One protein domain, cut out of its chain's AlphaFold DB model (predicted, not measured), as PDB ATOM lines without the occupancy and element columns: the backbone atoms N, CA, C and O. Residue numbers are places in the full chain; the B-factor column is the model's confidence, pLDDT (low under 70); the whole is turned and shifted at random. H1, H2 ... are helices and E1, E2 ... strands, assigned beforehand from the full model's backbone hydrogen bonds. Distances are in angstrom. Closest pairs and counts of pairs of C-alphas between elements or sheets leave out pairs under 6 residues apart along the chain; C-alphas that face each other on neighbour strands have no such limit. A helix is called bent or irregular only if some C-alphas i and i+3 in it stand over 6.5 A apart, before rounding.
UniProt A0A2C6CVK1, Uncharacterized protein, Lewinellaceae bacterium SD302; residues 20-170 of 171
ATOM      1  N   THR A  20     100.846  81.089 150.160       84.38
ATOM      2  CA  THR A  20     101.974  80.261 149.713       84.38
ATOM      3  C   THR A  20     103.170  80.372 150.652       84.38
ATOM      4  O   THR A  20     103.751  81.440 150.836       84.38
ATOM      5  N   ASN A  21     103.618  79.233 151.181       85.44
ATOM      6  CA  ASN A  21     104.833  79.143 151.985       85.44
ATOM      7  C   ASN A  21     106.024  78.687 151.136       85.44
ATOM      8  O   ASN A  21     105.976  77.641 150.487       85.44
ATOM      9  N   LEU A  22     107.118  79.446 151.179       83.88
ATOM     10  CA  LEU A  22     108.371  79.130 150.499       83.88
ATOM     11  C   LEU A  22     109.511  79.014 151.501       83.88
ATOM     12  O   LEU A  22     109.679  79.863 152.369       83.88
ATOM     13  N   ALA A  23     110.347  77.996 151.330       82.81
ATOM     14  CA  ALA A  23     111.640  77.913 151.990       82.81
ATOM     15  C   ALA A  23     112.731  78.204 150.956       82.81
ATOM     16  O   ALA A  23     112.926  77.439 150.011       82.81
ATOM     17  N   LEU A  24     113.422  79.327 151.124       76.19
ATOM     18  CA  LEU A  24     114.608  79.660 150.349       76.19
ATOM     19  C   LEU A  24     115.829  79.160 151.108       76.19
ATOM     20  O   LEU A  24     116.194  79.703 152.150       76.19
ATOM     21  N   GLU A  25     116.451  78.114 150.583       76.62
ATOM     22  CA  GLU A  25     117.708  77.601 151.105       76.62
ATOM     23  C   GLU A  25     118.851  78.345 150.424       76.62
ATOM     24  O   GLU A  25     119.063  78.229 149.217       76.62
ATOM     25  N   LEU A  26     119.572  79.144 151.202       70.00
ATOM     26  CA  LEU A  26     120.762  79.842 150.751       70.00
ATOM     27  C   LEU A  26     121.969  78.988 151.148       70.00
ATOM     28  O   LEU A  26     122.313  78.941 152.338       70.00
ATOM     29  N   PRO A  27     122.607  78.289 150.190       65.56
ATOM     30  CA  PRO A  27     123.870  77.635 150.459       65.56
ATOM     31  C   PRO A  27     124.879  78.736 150.747       65.56
ATOM     32  O   PRO A  27     125.198  79.561 149.890       65.56
ATOM     33  N   VAL A  28     125.359  78.774 151.978       66.81
ATOM     34  CA  VAL A  28     126.356  79.760 152.357       66.81
ATOM     35  C   VAL A  28     127.711  79.113 152.135       66.81
ATOM     36  O   VAL A  28     128.266  78.452 153.011       66.81
ATOM     37  N   SER A  29     128.181  79.223 150.897       60.56
ATOM     38  CA  SER A  29     129.433  78.629 150.448       60.56
ATOM     39  C   SER A  29     130.640  79.439 150.910       60.56
ATOM     40  O   SER A  29     130.576  80.645 151.155       60.56
ATOM     41  N   GLU A  30     131.789  78.771 150.945       62.97
ATOM     42  CA  GLU A  30     133.094  79.396 151.166       62.97
ATOM     43  C   GLU A  30     133.372  80.540 150.166       62.97
ATOM     44  O   GLU A  30     134.025  81.519 150.520       62.97
ATOM     45  N   SER A  31     132.793  80.481 148.957       59.84
ATOM     46  CA  SER A  31     132.942  81.516 147.924       59.84
ATOM     47  C   SER A  31     132.339  82.868 148.314       59.84
ATOM     48  O   SER A  31     132.985  83.886 148.094       59.84
ATOM     49  N   LEU A  32     131.166  82.902 148.961       62.91
ATOM     50  CA  LEU A  32     130.570  84.156 149.444       62.91
ATOM     51  C   LEU A  32     131.483  84.833 150.479       62.91
ATOM     52  O   LEU A  32     131.646  86.053 150.497       62.91
ATOM     53  N   PHE A  33     132.116  84.036 151.341       65.00
ATOM     54  CA  PHE A  33     133.067  84.558 152.319       65.00
ATOM     55  C   PHE A  33     134.356  85.018 151.676       65.00
ATOM     56  O   PHE A  33     134.894  86.045 152.089       65.00
ATOM     57  N   GLN A  34     134.824  84.305 150.657       66.44
ATOM     58  CA  GLN A  34     135.977  84.726 149.886       66.44
ATOM     59  C   GLN A  34     135.712  86.070 149.195       66.44
ATOM     60  O   GLN A  34     136.549  86.955 149.301       66.44
ATOM     61  N   GLU A  35     134.524  86.293 148.630       64.88
ATOM     62  CA  GLU A  35     134.139  87.583 148.038       64.88
ATOM     63  C   GLU A  35     134.157  88.729 149.061       64.88
ATOM     64  O   GLU A  35     134.734  89.789 148.806       64.88
ATOM     65  N   ILE A  36     133.596  88.520 150.259       65.69
ATOM     66  CA  ILE A  36     133.665  89.506 151.354       65.69
ATOM     67  C   ILE A  36     135.126  89.767 151.744       65.69
ATOM     68  O   ILE A  36     135.537  90.909 151.984       65.69
ATOM     69  N   MET A  37     135.919  88.700 151.810       72.31
ATOM     70  CA  MET A  37     137.331  88.754 152.144       72.31
ATOM     71  C   MET A  37     138.165  89.432 151.057       72.31
ATOM     72  O   MET A  37     139.136  90.088 151.419       72.31
ATOM     73  N   ASP A  38     137.801  89.335 149.785       74.69
ATOM     74  CA  ASP A  38     138.495  89.958 148.657       74.69
ATOM     75  C   ASP A  38     138.098  91.422 148.490       74.69
ATOM     76  O   ASP A  38     138.929  92.262 148.151       74.69
ATOM     77  N   ALA A  39     136.854  91.767 148.830       69.38
ATOM     78  CA  ALA A  39     136.411  93.151 148.843       69.38
ATOM     79  C   ALA A  39     137.195  93.996 149.862       69.38
ATOM     80  O   ALA A  39     137.252  95.223 149.720       69.38
ATOM     81  N   ARG A  40     137.770  93.393 150.920       70.31
ATOM     82  CA  ARG A  40     138.421  94.100 152.041       70.31
ATOM     83  C   ARG A  40     139.531  95.062 151.573       70.31
ATOM     84  O   ARG A  40     140.255  94.753 150.631       70.31
ATOM     85  N   PRO A  41     139.732  96.214 152.244       67.69
ATOM     86  CA  PRO A  41     140.825  97.118 151.897       67.69
ATOM     87  C   PRO A  41     142.190  96.408 151.970       67.69
ATOM     88  O   PRO A  41     142.436  95.671 152.937       67.69
ATOM     89  N   PRO A  42     143.108  96.649 151.014       73.62
ATOM     90  CA  PRO A  42     144.476  96.148 151.094       73.62
ATOM     91  C   PRO A  42     145.126  96.549 152.424       73.62
ATOM     92  O   PRO A  42     145.022  97.692 152.861       73.62
ATOM     93  N   GLY A  43     145.766  95.598 153.108       70.75
ATOM     94  CA  GLY A  43     146.374  95.845 154.423       70.75
ATOM     95  C   GLY A  43     145.391  95.905 155.599       70.75
ATOM     96  O   GLY A  43     145.828  96.093 156.735       70.75
ATOM     97  N   GLY A  44     144.097  95.670 155.361       68.75
ATOM     98  CA  GLY A  44     143.058  95.675 156.385       68.75
ATOM     99  C   GLY A  44     143.362  94.776 157.604       68.75
ATOM    100  O   GLY A  44     144.079  93.769 157.493       68.75
ATOM    101  N   PRO A  45     142.834  95.137 158.787       74.00
ATOM    102  CA  PRO A  45     143.014  94.411 160.037       74.00
ATOM    103  C   PRO A  45     142.384  93.018 159.990       74.00
ATOM    104  O   PRO A  45     142.959  92.104 160.570       74.00
ATOM    105  N   LEU A  46     141.279  92.811 159.268       76.19
ATOM    106  CA  LEU A  46     140.664  91.492 159.102       76.19
ATOM    107  C   LEU A  46     141.555  90.572 158.245       76.19
ATOM    108  O   LEU A  46     141.963  90.932 157.140       76.19
ATOM    109  N   LYS A  47     141.879  89.388 158.774       80.94
ATOM    110  CA  LYS A  47     142.762  88.380 158.160       80.94
ATOM    111  C   LYS A  47     142.040  87.094 157.791       80.94
ATOM    112  O   LYS A  47     142.357  86.520 156.757       80.94
ATOM    113  N   LYS A  48     141.078  86.668 158.607       80.12
ATOM    114  CA  LYS A  48     140.212  85.520 158.324       80.12
ATOM    115  C   LYS A  48     138.781  85.857 158.720       80.12
ATOM    116  O   LYS A  48     138.574  86.463 159.772       80.12
ATOM    117  N   LEU A  49     137.832  85.446 157.893       77.25
ATOM    118  CA  LEU A  49     136.414  85.393 158.208       77.25
ATOM    119  C   LEU A  49     135.897  84.060 157.674       77.25
ATOM    120  O   LEU A  49     136.152  83.716 156.525       77.25
ATOM    121  N   GLY A  50     135.229  83.301 158.524       77.12
ATOM    122  CA  GLY A  50     134.565  82.060 158.171       77.12
ATOM    123  C   GLY A  50     133.234  82.002 158.890       77.12
ATOM    124  O   GLY A  50     133.086  82.549 159.983       77.12
ATOM    125  N   PHE A  51     132.269  81.341 158.278       77.44
ATOM    126  CA  PHE A  51     130.939  81.205 158.839       77.44
ATOM    127  C   PHE A  51     130.466  79.780 158.613       77.44
ATOM    128  O   PHE A  51     130.657  79.221 157.535       77.44
ATOM    129  N   GLN A  52     129.836  79.206 159.623       83.25
ATOM    130  CA  GLN A  52     129.268  77.875 159.548       83.25
ATOM    131  C   GLN A  52     127.874  77.905 160.148       83.25
ATOM    132  O   GLN A  52     127.718  78.200 161.328       83.25
ATOM    133  N   PHE A  53     126.865  77.587 159.348       83.50
ATOM    134  CA  PHE A  53     125.514  77.380 159.855       83.50
ATOM    135  C   PHE A  53     125.386  75.975 160.440       83.50
ATOM    136  O   PHE A  53     125.913  75.009 159.892       83.50
ATOM    137  N   LEU A  54     124.705  75.880 161.571       86.00
ATOM    138  CA  LEU A  54     124.420  74.650 162.291       86.00
ATOM    139  C   LEU A  54     122.904  74.465 162.374       86.00
ATOM    140  O   LEU A  54     122.134  75.415 162.199       86.00
ATOM    141  N   ASP A  55     122.467  73.254 162.694       84.31
ATOM    142  CA  ASP A  55     121.064  73.011 163.020       84.31
ATOM    143  C   ASP A  55     120.651  73.721 164.322       84.31
ATOM    144  O   ASP A  55     121.475  74.102 165.160       84.31
ATOM    145  N   GLY A  56     119.340  73.907 164.491       84.88
ATOM    146  CA  GLY A  56     118.781  74.559 165.677       84.88
ATOM    147  C   GLY A  56     118.957  76.077 165.685       84.88
ATOM    148  O   GLY A  56     119.065  76.676 166.756       84.88
ATOM    149  N   ASN A  57     118.972  76.702 164.502       87.25
ATOM    150  CA  ASN A  57     119.104  78.149 164.340       87.25
ATOM    151  C   ASN A  57     120.407  78.697 164.932       87.25
ATOM    152  O   ASN A  57     120.419  79.749 165.564       87.25
ATOM    153  N   ARG A  58     121.516  77.980 164.764       86.44
ATOM    154  CA  ARG A  58     122.828  78.401 165.260       86.44
ATOM    155  C   ARG A  58     123.789  78.633 164.115       86.44
ATOM    156  O   ARG A  58     123.700  78.000 163.068       86.44
ATOM    157  N   ALA A  59     124.753  79.510 164.335       83.75
ATOM    158  CA  ALA A  59     125.896  79.637 163.455       83.75
ATOM    159  C   ALA A  59     127.176  79.917 164.236       83.75
ATOM    160  O   ALA A  59     127.141  80.433 165.348       83.75
ATOM    161  N   LEU A  60     128.314  79.580 163.648       84.19
ATOM    162  CA  LEU A  60     129.634  79.895 164.166       84.19
ATOM    163  C   LEU A  60     130.317  80.871 163.221       84.19
ATOM    164  O   LEU A  60     130.403  80.610 162.023       84.19
ATOM    165  N   VAL A  61     130.854  81.957 163.763       79.25
ATOM    166  CA  VAL A  61     131.679  82.911 163.020       79.25
ATOM    167  C   VAL A  61     133.104  82.791 163.493       79.25
ATOM    168  O   VAL A  61     133.433  83.146 164.620       79.25
ATOM    169  N   GLN A  62     133.966  82.296 162.621       82.19
ATOM    170  CA  GLN A  62     135.398  82.294 162.841       82.19
ATOM    171  C   GLN A  62     135.978  83.594 162.308       82.19
ATOM    172  O   GLN A  62     135.754  83.965 161.160       82.19
ATOM    173  N   LEU A  63     136.759  84.279 163.125       79.38
ATOM    174  CA  LEU A  63     137.389  85.529 162.748       79.38
ATOM    175  C   LEU A  63     138.849  85.528 163.183       79.38
ATOM    176  O   LEU A  63     139.200  85.003 164.241       79.38
ATOM    177  N   SER A  64     139.692  86.172 162.386       81.50
ATOM    178  CA  SER A  64     141.055  86.530 162.764       81.50
ATOM    179  C   SER A  64     141.316  87.963 162.343       81.50
ATOM    180  O   SER A  64     141.116  88.299 161.177       81.50
ATOM    181  N   ALA A  65     141.790  88.803 163.256       79.31
ATOM    182  CA  ALA A  65     142.089  90.199 162.972       79.31
ATOM    183  C   ALA A  65     143.380  90.655 163.657       79.31
ATOM    184  O   ALA A  65     143.727  90.196 164.743       79.31
ATOM    185  N   ARG A  66     144.097  91.584 163.025       80.62
ATOM    186  CA  ARG A  66     145.200  92.323 163.638       80.62
ATOM    187  C   ARG A  66     144.621  93.470 164.462       80.62
ATOM    188  O   ARG A  66     143.975  94.359 163.913       80.62
ATOM    189  N   VAL A  67     144.889  93.449 165.760       76.50
ATOM    190  CA  VAL A  67     144.450  94.444 166.738       76.50
ATOM    191  C   VAL A  67     145.672  95.247 167.209       76.50
ATOM    192  O   VAL A  67     146.741  94.658 167.404       76.50
ATOM    193  N   PRO A  68     145.559  96.577 167.393       70.88
ATOM    194  CA  PRO A  68     146.638  97.377 167.969       70.88
ATOM    195  C   PRO A  68     147.096  96.805 169.316       70.88
ATOM    196  O   PRO A  68     146.263  96.378 170.112       70.88
ATOM    197  N   VAL A  69     148.409  96.807 169.574       74.44
ATOM    198  CA  VAL A  69     149.057  96.333 170.819       74.44
ATOM    199  C   VAL A  69     148.997  94.814 171.056       74.44
ATOM    200  O   VAL A  69     149.981  94.237 171.503       74.44
ATOM    201  N   LEU A  70     147.894  94.145 170.713       70.81
ATOM    202  CA  LEU A  70     147.677  92.715 170.984       70.81
ATOM    203  C   LEU A  70     148.122  91.778 169.848       70.81
ATOM    204  O   LEU A  70     148.119  90.561 170.016       70.81
ATOM    205  N   GLY A  71     148.496  92.316 168.684       79.44
ATOM    206  CA  GLY A  71     148.912  91.506 167.541       79.44
ATOM    207  C   GLY A  71     147.725  90.856 166.824       79.44
ATOM    208  O   GLY A  71     146.684  91.483 166.641       79.44
ATOM    209  N   VAL A  72     147.883  89.625 166.332       83.19
ATOM    210  CA  VAL A  72     146.801  88.910 165.633       83.19
ATOM    211  C   VAL A  72     145.975  88.116 166.639       83.19
ATOM    212  O   VAL A  72     146.500  87.243 167.324       83.19
ATOM    213  N   VAL A  73     144.674  88.387 166.689       79.06
ATOM    214  CA  VAL A  73     143.715  87.691 167.550       79.06
ATOM    215  C   VAL A  73     142.771  86.864 166.687       79.06
ATOM    216  O   VAL A  73     142.239  87.371 165.701       79.06
ATOM    217  N   SER A  74     142.552  85.603 167.071       83.75
ATOM    218  CA  SER A  74     141.573  84.710 166.436       83.75
ATOM    219  C   SER A  74     140.491  84.293 167.427       83.75
ATOM    220  O   SER A  74     140.795  83.991 168.587       83.75
ATOM    221  N   ARG A  75     139.231  84.294 166.985       79.25
ATOM    222  CA  ARG A  75     138.057  83.942 167.795       79.25
ATOM    223  C   ARG A  75     137.026  83.169 166.987       79.25
ATOM    224  O   ARG A  75     136.946  83.304 165.770       79.25
ATOM    225  N   THR A  76     136.215  82.404 167.701       82.81
ATOM    226  CA  THR A  76     134.986  81.816 167.177       82.81
ATOM    227  C   THR A  76     133.831  82.349 168.010       82.81
ATOM    228  O   THR A  76     133.863  82.237 169.233       82.81
ATOM    229  N   LEU A  77     132.856  82.968 167.353       78.00
ATOM    230  CA  LEU A  77     131.642  83.498 167.962       78.00
ATOM    231  C   LEU A  77     130.487  82.553 167.661       78.00
ATOM    232  O   LEU A  77     130.356  82.108 166.520       78.00
ATOM    233  N   ALA A  78     129.646  82.277 168.650       82.94
ATOM    234  CA  ALA A  78     128.395  81.569 168.433       82.94
ATOM    235  C   ALA A  78     127.265  82.579 168.228       82.94
ATOM    236  O   ALA A  78     127.091  83.503 169.022       82.94
ATOM    237  N   LEU A  79     126.498  82.384 167.163       82.62
ATOM    238  CA  LEU A  79     125.327  83.164 166.808       82.62
ATOM    239  C   LEU A  79     124.067  82.320 166.957       82.62
ATOM    240  O   LEU A  79     124.050  81.149 166.578       82.62
ATOM    241  N   GLN A  80     123.000  82.948 167.423       86.88
ATOM    242  CA  GLN A  80     121.636  82.467 167.331       86.88
ATOM    243  C   GLN A  80     120.945  83.209 166.188       86.88
ATOM    244  O   GLN A  80     120.834  84.432 166.189       86.88
ATOM    245  N   VAL A  81     120.498  82.456 165.195       84.19
ATOM    246  CA  VAL A  81     119.676  82.929 164.085       84.19
ATOM    247  C   VAL A  81     118.228  83.005 164.557       84.19
ATOM    248  O   VAL A  81     117.747  82.137 165.288       84.19
ATOM    249  N   GLY A  82     117.509  84.040 164.154       84.25
ATOM    250  CA  GLY A  82     116.097  84.160 164.477       84.25
ATOM    251  C   GLY A  82     115.495  85.453 163.967       84.25
ATOM    252  O   GLY A  82     115.987  86.059 163.019       84.25
ATOM    253  N   GLY A  83     114.418  85.874 164.616       82.75
ATOM    254  CA  GLY A  83     113.647  87.029 164.188       82.75
ATOM    255  C   GLY A  83     112.605  86.673 163.135       82.75
ATOM    256  O   GLY A  83     112.757  85.745 162.336       82.75
ATOM    257  N   GLU A  84     111.525  87.436 163.188       85.62
ATOM    258  CA  GLU A  84     110.366  87.307 162.323       85.62
ATOM    259  C   GLU A  84     110.021  88.698 161.795       85.62
ATOM    260  O   GLU A  84     110.187  89.716 162.476       85.62
ATOM    261  N   TYR A  85     109.602  88.726 160.544       84.31
ATOM    262  CA  TYR A  85     109.012  89.868 159.880       84.31
ATOM    263  C   TYR A  85     107.556  89.529 159.603       84.31
ATOM    264  O   TYR A  85     107.263  88.460 159.076       84.31
ATOM    265  N   GLU A  86     106.662  90.455 159.916       85.56
ATOM    266  CA  GLU A  86     105.253  90.379 159.554       85.56
ATOM    267  C   GLU A  86     104.859  91.715 158.930       85.56
ATOM    268  O   GLU A  86     105.267  92.785 159.402       85.56
ATOM    269  N   ARG A  87     104.105  91.667 157.830       83.75
ATOM    270  CA  ARG A  87     103.694  92.873 157.113       83.75
ATOM    271  C   ARG A  87     102.877  93.772 158.045       83.75
ATOM    272  O   ARG A  87     101.882  93.353 158.620       83.75
ATOM    273  N   GLY A  88     103.288  95.034 158.165       77.94
ATOM    274  CA  GLY A  88     102.622  96.012 159.035       77.94
ATOM    275  C   GLY A  88     103.069  95.978 160.500       77.94
ATOM    276  O   GLY A  88     102.622  96.822 161.274       77.94
ATOM    277  N   GLN A  89     103.984  95.081 160.878       77.50
ATOM    278  CA  GLN A  89     104.595  95.057 162.207       77.50
ATOM    279  C   GLN A  89     106.081  95.438 162.164       77.50
ATOM    280  O   GLN A  89     106.759  95.330 161.140       77.50
ATOM    281  N   ALA A  90     106.612  95.873 163.309       65.00
ATOM    282  CA  ALA A  90     108.037  96.147 163.492       65.00
ATOM    283  C   ALA A  90     108.824  94.834 163.679       65.00
ATOM    284  O   ALA A  90     109.277  94.514 164.777       65.00
ATOM    285  N   GLY A  91     108.955  94.048 162.610       69.31
ATOM    286  CA  GLY A  91     109.716  92.800 162.601       69.31
ATOM    287  C   GLY A  91     111.108  92.963 161.988       69.31
ATOM    288  O   GLY A  91     111.281  93.670 160.997       69.31
ATOM    289  N   LEU A  92     112.109  92.303 162.575       80.44
ATOM    290  CA  LEU A  92     113.482  92.258 162.064       80.44
ATOM    291  C   LEU A  92     113.982  90.824 162.121       80.44
ATOM    292  O   LEU A  92     113.807  90.143 163.132       80.44
ATOM    293  N   LEU A  93     114.678  90.411 161.073       80.75
ATOM    294  CA  LEU A  93     115.429  89.164 161.067       80.75
ATOM    295  C   LEU A  93     116.779  89.405 161.761       80.75
ATOM    296  O   LEU A  93     117.352  90.486 161.620       80.75
ATOM    297  N   ARG A  94     117.277  88.460 162.562       84.19
ATOM    298  CA  ARG A  94     118.387  88.705 163.496       84.19
ATOM    299  C   ARG A  94     119.382  87.551 163.566       84.19
ATOM    300  O   ARG A  94     119.013  86.382 163.500       84.19
ATOM    301  N   PHE A  95     120.638  87.909 163.796       78.69
ATOM    302  CA  PHE A  95     121.708  87.017 164.223       78.69
ATOM    303  C   PHE A  95     122.284  87.572 165.522       78.69
ATOM    304  O   PHE A  95     122.972  88.589 165.501       78.69
ATOM    305  N   GLU A  96     121.981  86.943 166.650       79.12
ATOM    306  CA  GLU A  96     122.400  87.389 167.979       79.12
ATOM    307  C   GLU A  96     123.641  86.628 168.432       79.12
ATOM    308  O   GLU A  96     123.675  85.405 168.379       79.12
ATOM    309  N   ILE A  97     124.671  87.320 168.902       75.06
ATOM    310  CA  ILE A  97     125.879  86.686 169.427       75.06
ATOM    311  C   ILE A  97     125.572  86.153 170.829       75.06
ATOM    312  O   ILE A  97     125.441  86.925 171.779       75.06
ATOM    313  N   VAL A  98     125.440  84.831 170.947       76.19
ATOM    314  CA  VAL A  98     125.031  84.136 172.180       76.19
ATOM    315  C   VAL A  98     126.201  83.638 173.015       76.19
ATOM    316  O   VAL A  98     126.049  83.469 174.222       76.19
ATOM    317  N   ASP A  99     127.374  83.447 172.411       69.06
ATOM    318  CA  ASP A  99     128.588  83.116 173.154       69.06
ATOM    319  C   ASP A  99     129.839  83.663 172.451       69.06
ATOM    320  O   ASP A  99     129.909  83.722 171.219       69.06
ATOM    321  N   GLY A 100     130.836  84.066 173.242       55.03
ATOM    322  CA  GLY A 100     132.143  84.505 172.735       55.03
ATOM    323  C   GLY A 100     132.448  86.007 172.777       55.03
ATOM    324  O   GLY A 100     133.463  86.401 172.213       55.03
ATOM    325  N   LEU A 101     131.634  86.840 173.445       54.00
ATOM    326  CA  LEU A 101     131.917  88.273 173.635       54.00
ATOM    327  C   LEU A 101     132.060  88.647 175.112       54.00
ATOM    328  O   LEU A 101     131.149  89.190 175.740       54.00
ATOM    329  N   LYS A 102     133.236  88.379 175.678       56.66
ATOM    330  CA  LYS A 102     133.638  88.964 176.966       56.66
ATOM    331  C   LYS A 102     134.240  90.356 176.703       56.66
ATOM    332  O   LYS A 102     134.456  90.752 175.562       56.66
ATOM    333  N   MET A 103     134.530  91.132 177.754       53.84
ATOM    334  CA  MET A 103     135.100  92.500 177.658       53.84
ATOM    335  C   MET A 103     136.313  92.630 176.704       53.84
ATOM    336  O   MET A 103     136.579  93.721 176.202       53.84
ATOM    337  N   LEU A 104     137.024  91.530 176.433       57.06
ATOM    338  CA  LEU A 104     138.201  91.455 175.559       57.06
ATOM    339  C   LEU A 104     137.882  91.487 174.053       57.06
ATOM    340  O   LEU A 104     138.785  91.731 173.257       57.06
ATOM    341  N   ASP A 105     136.627  91.278 173.653       60.44
ATOM    342  CA  ASP A 105     136.250  91.118 172.242       60.44
ATOM    343  C   ASP A 105     135.729  92.426 171.604       60.44
ATOM    344  O   ASP A 105     135.578  92.520 170.385       60.44
ATOM    345  N   LYS A 106     135.553  93.490 172.407       64.81
ATOM    346  CA  LYS A 106     135.182  94.849 171.951       64.81
ATOM    347  C   LYS A 106     136.038  95.386 170.788       64.81
ATOM    348  O   LYS A 106     135.461  95.939 169.855       64.81
ATOM    349  N   PRO A 107     137.380  95.252 170.784       65.38
ATOM    350  CA  PRO A 107     138.200  95.769 169.689       65.38
ATOM    351  C   PRO A 107     137.922  95.064 168.359       65.38
ATOM    352  O   PRO A 107     137.919  95.699 167.311       65.38
ATOM    353  N   ILE A 108     137.662  93.757 168.406       63.84
ATOM    354  CA  ILE A 108     137.369  92.933 167.232       63.84
ATOM    355  C   ILE A 108     136.004  93.297 166.659       63.84
ATOM    356  O   ILE A 108     135.867  93.493 165.454       63.84
ATOM    357  N   ILE A 109     135.009  93.418 167.533       64.44
ATOM    358  CA  ILE A 109     133.673  93.869 167.170       64.44
ATOM    359  C   ILE A 109     133.729  95.242 166.502       64.44
ATOM    360  O   ILE A 109     133.228  95.403 165.396       64.44
ATOM    361  N   ASN A 110     134.378  96.217 167.142       66.88
ATOM    362  CA  ASN A 110     134.481  97.573 166.610       66.88
ATOM    363  C   ASN A 110     135.215  97.588 165.265       66.88
ATOM    364  O   ASN A 110     134.912  98.405 164.400       66.88
ATOM    365  N   LEU A 111     136.193  96.698 165.073       65.94
ATOM    366  CA  LEU A 111     136.861  96.524 163.787       65.94
ATOM    367  C   LEU A 111     135.897  95.994 162.722       65.94
ATOM    368  O   LEU A 111     135.849  96.567 161.637       65.94
ATOM    369  N   LEU A 112     135.121  94.949 163.025       64.38
ATOM    370  CA  LEU A 112     134.109  94.417 162.109       64.38
ATOM    371  C   LEU A 112     133.052  95.471 161.781       64.38
ATOM    372  O   LEU A 112     132.796  95.698 160.606       64.38
ATOM    373  N   GLN A 113     132.520  96.179 162.776       65.75
ATOM    374  CA  GLN A 113     131.590  97.285 162.553       65.75
ATOM    375  C   GLN A 113     132.208  98.343 161.631       65.75
ATOM    376  O   GLN A 113     131.720  98.563 160.532       65.75
ATOM    377  N   ASN A 114     133.372  98.900 161.970       65.56
ATOM    378  CA  ASN A 114     133.977  99.974 161.175       65.56
ATOM    379  C   ASN A 114     134.349  99.571 159.735       65.56
ATOM    380  O   ASN A 114     134.382 100.428 158.848       65.56
ATOM    381  N   GLN A 115     134.685  98.299 159.497       63.94
ATOM    382  CA  GLN A 115     135.089  97.803 158.176       63.94
ATOM    383  C   GLN A 115     133.903  97.343 157.328       63.94
ATOM    384  O   GLN A 115     133.913  97.532 156.111       63.94
ATOM    385  N   VAL A 116     132.924  96.702 157.964       63.00
ATOM    386  CA  VAL A 116     131.828  96.010 157.287       63.00
ATOM    387  C   VAL A 116     130.607  96.916 157.195       63.00
ATOM    388  O   VAL A 116     130.031  96.993 156.120       63.00
ATOM    389  N   GLU A 117     130.270  97.683 158.237       65.31
ATOM    390  CA  GLU A 117     129.057  98.522 158.296       65.31
ATOM    391  C   GLU A 117     128.962  99.500 157.120       65.31
ATOM    392  O   GLU A 117     127.927  99.595 156.473       65.31
ATOM    393  N   LYS A 118     130.077 100.138 156.737       64.19
ATOM    394  CA  LYS A 118     130.118 101.063 155.586       64.19
ATOM    395  C   LYS A 118     129.898 100.398 154.224       64.19
ATOM    396  O   LYS A 118     129.822 101.090 153.214       64.19
ATOM    397  N   ARG A 119     129.891  99.070 154.178       65.00
ATOM    398  CA  ARG A 119     129.777  98.255 152.965       65.00
ATOM    399  C   ARG A 119     128.579  97.319 153.006       65.00
ATOM    400  O   ARG A 119     128.353  96.602 152.035       65.00
ATOM    401  N   LEU A 120     127.834  97.311 154.109       64.44
ATOM    402  CA  LEU A 120     126.606  96.551 154.194       64.44
ATOM    403  C   LEU A 120     125.548  97.194 153.289       64.44
ATOM    404  O   LEU A 120     125.457  98.423 153.218       64.44
ATOM    405  N   PRO A 121     124.743  96.378 152.591       62.78
ATOM    406  CA  PRO A 121     123.543  96.857 151.930       62.78
ATOM    407  C   PRO A 121     122.653  97.628 152.907       62.78
ATOM    408  O   PRO A 121     122.528  97.255 154.076       62.78
ATOM    409  N   ALA A 122     121.984  98.670 152.414       71.88
ATOM    410  CA  ALA A 122     120.985  99.372 153.208       71.88
ATOM    411  C   ALA A 122     119.907  98.389 153.696       71.88
ATOM    412  O   ALA A 122     119.419  97.564 152.928       71.88
ATOM    413  N   GLY A 123     119.555  98.476 154.981       66.88
ATOM    414  CA  GLY A 123     118.664  97.519 155.639       66.88
ATOM    415  C   GLY A 123     119.376  96.364 156.341       66.88
ATOM    416  O   GLY A 123     118.703  95.555 156.965       66.88
ATOM    417  N   ILE A 124     120.707  96.280 156.294       71.12
ATOM    418  CA  ILE A 124     121.475  95.402 157.181       71.12
ATOM    419  C   ILE A 124     122.235  96.271 158.174       71.12
ATOM    420  O   ILE A 124     123.127  97.022 157.789       71.12
ATOM    421  N   ASP A 125     121.913  96.118 159.454       73.50
ATOM    422  CA  ASP A 125     122.594  96.810 160.541       73.50
ATOM    423  C   ASP A 125     123.431  95.808 161.336       73.50
ATOM    424  O   ASP A 125     122.950  94.757 161.767       73.50
ATOM    425  N   LEU A 126     124.707  96.131 161.543       69.19
ATOM    426  CA  LEU A 126     125.625  95.332 162.349       69.19
ATOM    427  C   LEU A 126     125.977  96.110 163.614       69.19
ATOM    428  O   LEU A 126     126.693  97.111 163.570       69.19
ATOM    429  N   ASN A 127     125.525  95.609 164.762       67.00
ATOM    430  CA  ASN A 127     125.959  96.116 166.053       67.00
ATOM    431  C   ASN A 127     126.877  95.130 166.792       67.00
ATOM    432  O   ASN A 127     127.153  94.022 166.336       67.00
ATOM    433  N   ALA A 128     127.350  95.541 167.967       61.66
ATOM    434  CA  ALA A 128     128.294  94.767 168.756       61.66
ATOM    435  C   ALA A 128     127.795  93.405 169.261       61.66
ATOM    436  O   ALA A 128     128.584  92.619 169.778       61.66
ATOM    437  N   ARG A 129     126.493  93.152 169.172       64.69
ATOM    438  CA  ARG A 129     125.826  91.960 169.696       64.69
ATOM    439  C   ARG A 129     124.944  91.277 168.665       64.69
ATOM    440  O   ARG A 129     124.645  90.104 168.840       64.69
ATOM    441  N   ILE A 130     124.474  91.996 167.651       71.56
ATOM    442  CA  ILE A 130     123.422  91.532 166.757       71.56
ATOM    443  C   ILE A 130     123.687  92.049 165.341       71.56
ATOM    444  O   ILE A 130     124.002  93.226 165.160       71.56
ATOM    445  N   VAL A 131     123.508  91.184 164.343       73.62
ATOM    446  CA  VAL A 131     123.221  91.598 162.963       73.62
ATOM    447  C   VAL A 131     121.713  91.595 162.792       73.62
ATOM    448  O   VAL A 131     121.081  90.564 163.012       73.62
ATOM    449  N   THR A 132     121.128  92.718 162.401       79.38
ATOM    450  CA  THR A 132     119.702  92.815 162.088       79.38
ATOM    451  C   THR A 132     119.499  93.090 160.609       79.38
ATOM    452  O   THR A 132     120.213  93.892 160.017       79.38
ATOM    453  N   ILE A 133     118.504  92.436 160.018       80.31
ATOM    454  CA  ILE A 133     118.060  92.674 158.651       80.31
ATOM    455  C   ILE A 133     116.645  93.252 158.708       80.31
ATOM    456  O   ILE A 133     115.685  92.584 159.104       80.31
ATOM    457  N   ASP A 134     116.542  94.505 158.291       82.38
ATOM    458  CA  ASP A 134     115.319  95.196 157.909       82.38
ATOM    459  C   ASP A 134     114.978  94.787 156.471       82.38
ATOM    460  O   ASP A 134     115.510  95.318 155.489       82.38
ATOM    461  N   LEU A 135     114.122  93.771 156.362       79.94
ATOM    462  CA  LEU A 135     113.740  93.173 155.086       79.94
ATOM    463  C   LEU A 135     113.117  94.202 154.114       79.94
ATOM    464  O   LEU A 135     113.523  94.208 152.948       79.94
ATOM    465  N   PRO A 136     112.221  95.115 154.550       81.62
ATOM    466  CA  PRO A 136     111.754  96.225 153.721       81.62
ATOM    467  C   PRO A 136     112.862  97.079 153.113       81.62
ATOM    468  O   PRO A 136     112.894  97.273 151.892       81.62
ATOM    469  N   LYS A 137     113.781  97.582 153.944       81.19
ATOM    470  CA  LYS A 137     114.880  98.428 153.462       81.19
ATOM    471  C   LYS A 137     115.816  97.663 152.533       81.19
ATOM    472  O   LYS A 137     116.204  98.209 151.501       81.19
ATOM    473  N   LEU A 138     116.117  96.404 152.853       78.12
ATOM    474  CA  LEU A 138     116.971  95.554 152.028       78.12
ATOM    475  C   LEU A 138     116.370  95.326 150.639       78.12
ATOM    476  O   LEU A 138     117.037  95.553 149.631       78.12
ATOM    477  N   LEU A 139     115.096  94.934 150.559       76.44
ATOM    478  CA  LEU A 139     114.438  94.706 149.270       76.44
ATOM    479  C   LEU A 139     114.322  95.996 148.456       76.44
ATOM    480  O   LEU A 139     114.481  95.966 147.236       76.44
ATOM    481  N   HIS A 140     114.111  97.138 149.114       79.00
ATOM    482  CA  HIS A 140     114.145  98.434 148.444       79.00
ATOM    483  C   HIS A 140     115.531  98.739 147.854       79.00
ATOM    484  O   HIS A 140     115.626  99.145 146.697       79.00
ATOM    485  N   ALA A 141     116.605  98.518 148.617       72.25
ATOM    486  CA  ALA A 141     117.983  98.749 148.180       72.25
ATOM    487  C   ALA A 141     118.402  97.842 147.010       72.25
ATOM    488  O   ALA A 141     119.171  98.259 146.150       72.25
ATOM    489  N   LEU A 142     117.857  96.624 146.954       72.44
ATOM    490  CA  LEU A 142     118.095  95.658 145.879       72.44
ATOM    491  C   LEU A 142     117.194  95.869 144.645       72.44
ATOM    492  O   LEU A 142     117.242  95.069 143.711       72.44
ATOM    493  N   GLY A 143     116.343  96.903 144.630       73.06
ATOM    494  CA  GLY A 143     115.403  97.162 143.530       73.06
ATOM    495  C   GLY A 143     114.222  96.183 143.463       73.06
ATOM    496  O   GLY A 143     113.496  96.148 142.473       73.06
ATOM    497  N   GLN A 144     113.991  95.403 144.519       79.19
ATOM    498  CA  GLN A 144     112.973  94.348 144.606       79.19
ATOM    499  C   GLN A 144     111.724  94.795 145.387       79.19
ATOM    500  O   GLN A 144     111.034  93.983 146.002       79.19
ATOM    501  N   LYS A 145     111.407  96.098 145.385       79.00
ATOM    502  CA  LYS A 145     110.291  96.679 146.163       79.00
ATOM    503  C   LYS A 145     108.936  96.013 145.870       79.00
ATOM    504  O   LYS A 145     108.095  95.947 146.759       79.00
ATOM    505  N   HIS A 146     108.737  95.503 144.655       78.75
ATOM    506  CA  HIS A 146     107.511  94.807 144.253       78.75
ATOM    507  C   HIS A 146     107.238  93.542 145.088       78.75
ATOM    508  O   HIS A 146     106.081  93.198 145.299       78.75
ATOM    509  N   LEU A 147     108.276  92.903 145.643       78.25
ATOM    510  CA  LEU A 147     108.121  91.731 146.509       78.25
ATOM    511  C   LEU A 147     107.547  92.079 147.892       78.25
ATOM    512  O   LEU A 147     106.989  91.209 148.553       78.25
ATOM    513  N   LEU A 148     107.626  93.338 148.338       79.19
ATOM    514  CA  LEU A 148     107.107  93.738 149.655       79.19
ATOM    515  C   LEU A 148     105.590  93.613 149.762       79.19
ATOM    516  O   LEU A 148     105.084  93.287 150.832       79.19
ATOM    517  N   GLY A 149     104.881  93.846 148.655       81.25
ATOM    518  CA  GLY A 149     103.433  93.646 148.578       81.25
ATOM    519  C   GLY A 149     103.028  92.175 148.573       81.25
ATOM    520  O   GLY A 149     101.859  91.886 148.769       81.25
ATOM    521  N   LEU A 150     103.980  91.256 148.392       83.94
ATOM    522  CA  LEU A 150     103.732  89.816 148.354       83.94
ATOM    523  C   LEU A 150     104.148  89.128 149.648       83.94
ATOM    524  O   LEU A 150     103.548  88.138 150.022       83.94
ATOM    525  N   ILE A 151     105.132  89.647 150.384       86.12
ATOM    526  CA  ILE A 151     105.603  89.024 151.629       86.12
ATOM    527  C   ILE A 151     104.671  89.419 152.779       86.12
ATOM    528  O   ILE A 151     104.673  90.567 153.228       86.12
ATOM    529  N   ALA A 152     103.822  88.494 153.216       87.38
ATOM    530  CA  ALA A 152     102.989  88.646 154.408       87.38
ATOM    531  C   ALA A 152     103.788  88.355 155.685       87.38
ATOM    532  O   ALA A 152     103.623  89.048 156.686       87.38
ATOM    533  N   GLY A 153     104.738  87.417 155.614       88.00
ATOM    534  CA  GLY A 153     105.659  87.135 156.708       88.00
ATOM    535  C   GLY A 153     106.991  86.558 156.242       88.00
ATOM    536  O   GLY A 153     107.102  86.012 155.145       88.00
ATOM    537  N   ALA A 154     108.024  86.687 157.068       87.50
ATOM    538  CA  ALA A 154     109.312  86.047 156.849       87.50
ATOM    539  C   ALA A 154     109.969  85.635 158.169       87.50
ATOM    540  O   ALA A 154     109.851  86.326 159.177       87.50
ATOM    541  N   LYS A 155     110.717  84.537 158.155       89.56
ATOM    542  CA  LYS A 155     111.460  84.035 159.311       89.56
ATOM    543  C   LYS A 155     112.804  83.483 158.877       89.56
ATOM    544  O   LYS A 155     112.894  82.792 157.863       89.56
ATOM    545  N   LEU A 156     113.843  83.737 159.669       85.44
ATOM    546  CA  LEU A 156     115.119  83.054 159.489       85.44
ATOM    547  C   LEU A 156     115.171  81.767 160.300       85.44
ATOM    548  O   LEU A 156     114.781  81.719 161.468       85.44
ATOM    549  N   GLY A 157     115.745  80.745 159.686       85.44
ATOM    550  CA  GLY A 157     116.280  79.595 160.384       85.44
ATOM    551  C   GLY A 157     117.610  79.162 159.790       85.44
ATOM    552  O   GLY A 157     118.092  79.729 158.812       85.44
ATOM    553  N   SER A 158     118.213  78.139 160.376       84.00
ATOM    554  CA  SER A 158     119.410  77.522 159.813       84.00
ATOM    555  C   SER A 158     119.337  76.008 159.858       84.00
ATOM    556  O   SER A 158     118.704  75.416 160.738       84.00
ATOM    557  N   ARG A 159     120.015  75.404 158.888       85.50
ATOM    558  CA  ARG A 159     120.368  73.990 158.864       85.50
ATOM    559  C   ARG A 159     121.882  73.871 158.737       85.50
ATOM    560  O   ARG A 159     122.566  74.863 158.472       85.50
ATOM    561  N   THR A 160     122.424  72.673 158.903       86.38
ATOM    562  CA  THR A 160     123.854  72.424 158.687       86.38
ATOM    563  C   THR A 160     124.318  72.979 157.327       86.38
ATOM    564  O   THR A 160     123.866  72.544 156.272       86.38
ATOM    565  N   ASN A 161     125.222  73.966 157.369       80.94
ATOM    566  CA  ASN A 161     125.786  74.719 156.238       80.94
ATOM    567  C   ASN A 161     124.784  75.499 155.362       80.94
ATOM    568  O   ASN A 161     125.118  75.900 154.246       80.94
ATOM    569  N   GLN A 162     123.576  75.757 155.861       81.00
ATOM    570  CA  GLN A 162     122.544  76.476 155.121       81.00
ATOM    571  C   GLN A 162     121.851  77.521 155.993       81.00
ATOM    572  O   GLN A 162     121.428  77.250 157.119       81.00
ATOM    573  N   LEU A 163     121.658  78.709 155.424       81.00
ATOM    574  CA  LEU A 163     120.687  79.668 155.933       81.00
ATOM    575  C   LEU A 163     119.353  79.391 155.236       81.00
ATOM    576  O   LEU A 163     119.310  79.278 154.014       81.00
ATOM    577  N   VAL A 164     118.269  79.291 155.997       82.38
ATOM    578  CA  VAL A 164     116.930  79.076 155.444       82.38
ATOM    579  C   VAL A 164     116.083  80.307 155.721       82.38
ATOM    580  O   VAL A 164     115.935  80.721 156.870       82.38
ATOM    581  N   ILE A 165     115.520  80.891 154.670       83.31
ATOM    582  CA  ILE A 165     114.548  81.976 154.777       83.31
ATOM    583  C   ILE A 165     113.175  81.391 154.477       83.31
ATOM    584  O   ILE A 165     112.894  80.993 153.348       83.31
ATOM    585  N   TYR A 166     112.325  81.336 155.492       87.00
ATOM    586  CA  TYR A 166     110.925  80.973 155.332       87.00
ATOM    587  C   TYR A 166     110.152  82.234 154.969       87.00
ATOM    588  O   TYR A 166     110.177  83.200 155.726       87.00
ATOM    589  N   LEU A 167     109.505  82.236 153.813       86.69
ATOM    590  CA  LEU A 167     108.652  83.315 153.338       86.69
ATOM    591  C   LEU A 167     107.211  82.833 153.308       86.69
ATOM    592  O   LEU A 167     106.920  81.749 152.806       86.69
ATOM    593  N   HIS A 168     106.327  83.680 153.802       88.12
ATOM    594  CA  HIS A 168     104.895  83.538 153.676       88.12
ATOM    595  C   HIS A 168     104.399  84.594 152.688       88.12
ATOM    596  O   HIS A 168     104.582  85.795 152.922       88.12
ATOM    597  N   LEU A 169     103.851  84.146 151.560       85.62
ATOM    598  CA  LEU A 169     103.402  85.002 150.473       85.62
ATOM    599  C   LEU A 169     101.877  85.132 150.463       85.62
ATOM    600  O   LEU A 169     101.162  84.137 150.524       85.62
ATOM    601  N   GLN A 170     101.410  86.372 150.347       85.81
ATOM    602  CA  GLN A 170     100.011  86.738 150.184       85.81
ATOM    603  C   GLN A 170      99.931  88.036 149.352       85.81
ATOM    604  O   GLN A 170     100.536  89.039 149.768       85.81
TER     605      GLN A 170
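AT A GLANCE: This is residues 20 to 170 of the 171 residues of an uncharacterized protein of Lewinellaceae bacterium SD302 (UniProt A0A2C6CVK1). A six-strand sheet, E2 E3 E4 E6 E8 E7, curls like part of a barrel, with helix H2 over its hollow face and H1 beside edge strand E2. At one end a four-strand sheet, E1 E10 E9 E5, carries the length onward, with E4 running on into E5 and the small helices H3 and H4 near this end. The printed part has 151 residues, in the order E1 H1 E2 E3 E4 E5 E6 H2 E7 E8 H3 H4 E9 E10; both sheets are antiparallel and the class is mixed, helices and strands. It is compact, with a radius of gyration of the C-alphas of 16.2 A, yet elongated, spanning 54 by 30 by 28 A.

IN THESE COORDINATES: Find C-alpha 20 at (101.974, 80.261, 149.713); from there E1 runs to residue 27, 22.1 A. Next come H1, residues 30 to 39, E2, 46 to 54, E3, 58 to 67, 27.0 A, and E4, 71 to 82, 33.8 A. E5, 84 to 86, and E6, 93 to 99, lead to H2, 103 to 119, 25.9 A, beginning at C-alpha 103 (135.100, 92.500, 177.658). Then read E7, 124 to 126, E8, 130 to 133, H3, 135 to 141, H4, 145 to 149, E9, 151 to 159, and E10, 162 to 169, ending at C-alpha 169 (103.402, 85.002, 150.473).

HOW THE PARTS SIT: Begin with the meander E2 E3 E4, each strand the antiparallel neighbour of the one before: N 50 and O 62 are 2.8 A apart, N 61 and O 77 2.8 A. E6 follows beside E4, with N 80 and O 96 at 2.7 A. The way across this twisted sheet turns by 105 degrees. H2 is on one face, making two layers, helix over sheet; its closest C-alphas to E7 are Glu 117 and Leu 126, 6.2 A. H2 has a kink of 29 degrees near residue 112 and is irregular, with C-alphas 104 and 107 7.3 A apart. H1 is on the sheet too, Phe 33 to Gly 50 being the closest C-alphas, 6.5 A. In the other sheet, look at N 22 and O 167, 2.8 A, between E1 and E10. H3 only grazes it, with residues 135 to 136, and touches H4, the C-alphas of Leu 139 and Lys 145 being closest at 5.5 A. Every O i to N i+4 pair is within hydrogen-bond range in H1 and H3; H2 has 9 of 13, H4 0 of 1, with 1 of 2 O i to N i+3 pairs.

THE WHOLE: The C-alphas farthest apart are those of Val 69 and Gln 170, 54.1 A. The printed part has no cut and no long link. Mean pLDDT of the printed part is 75.7; look for low values at residues 27 to 36 and 99 to 121, among others.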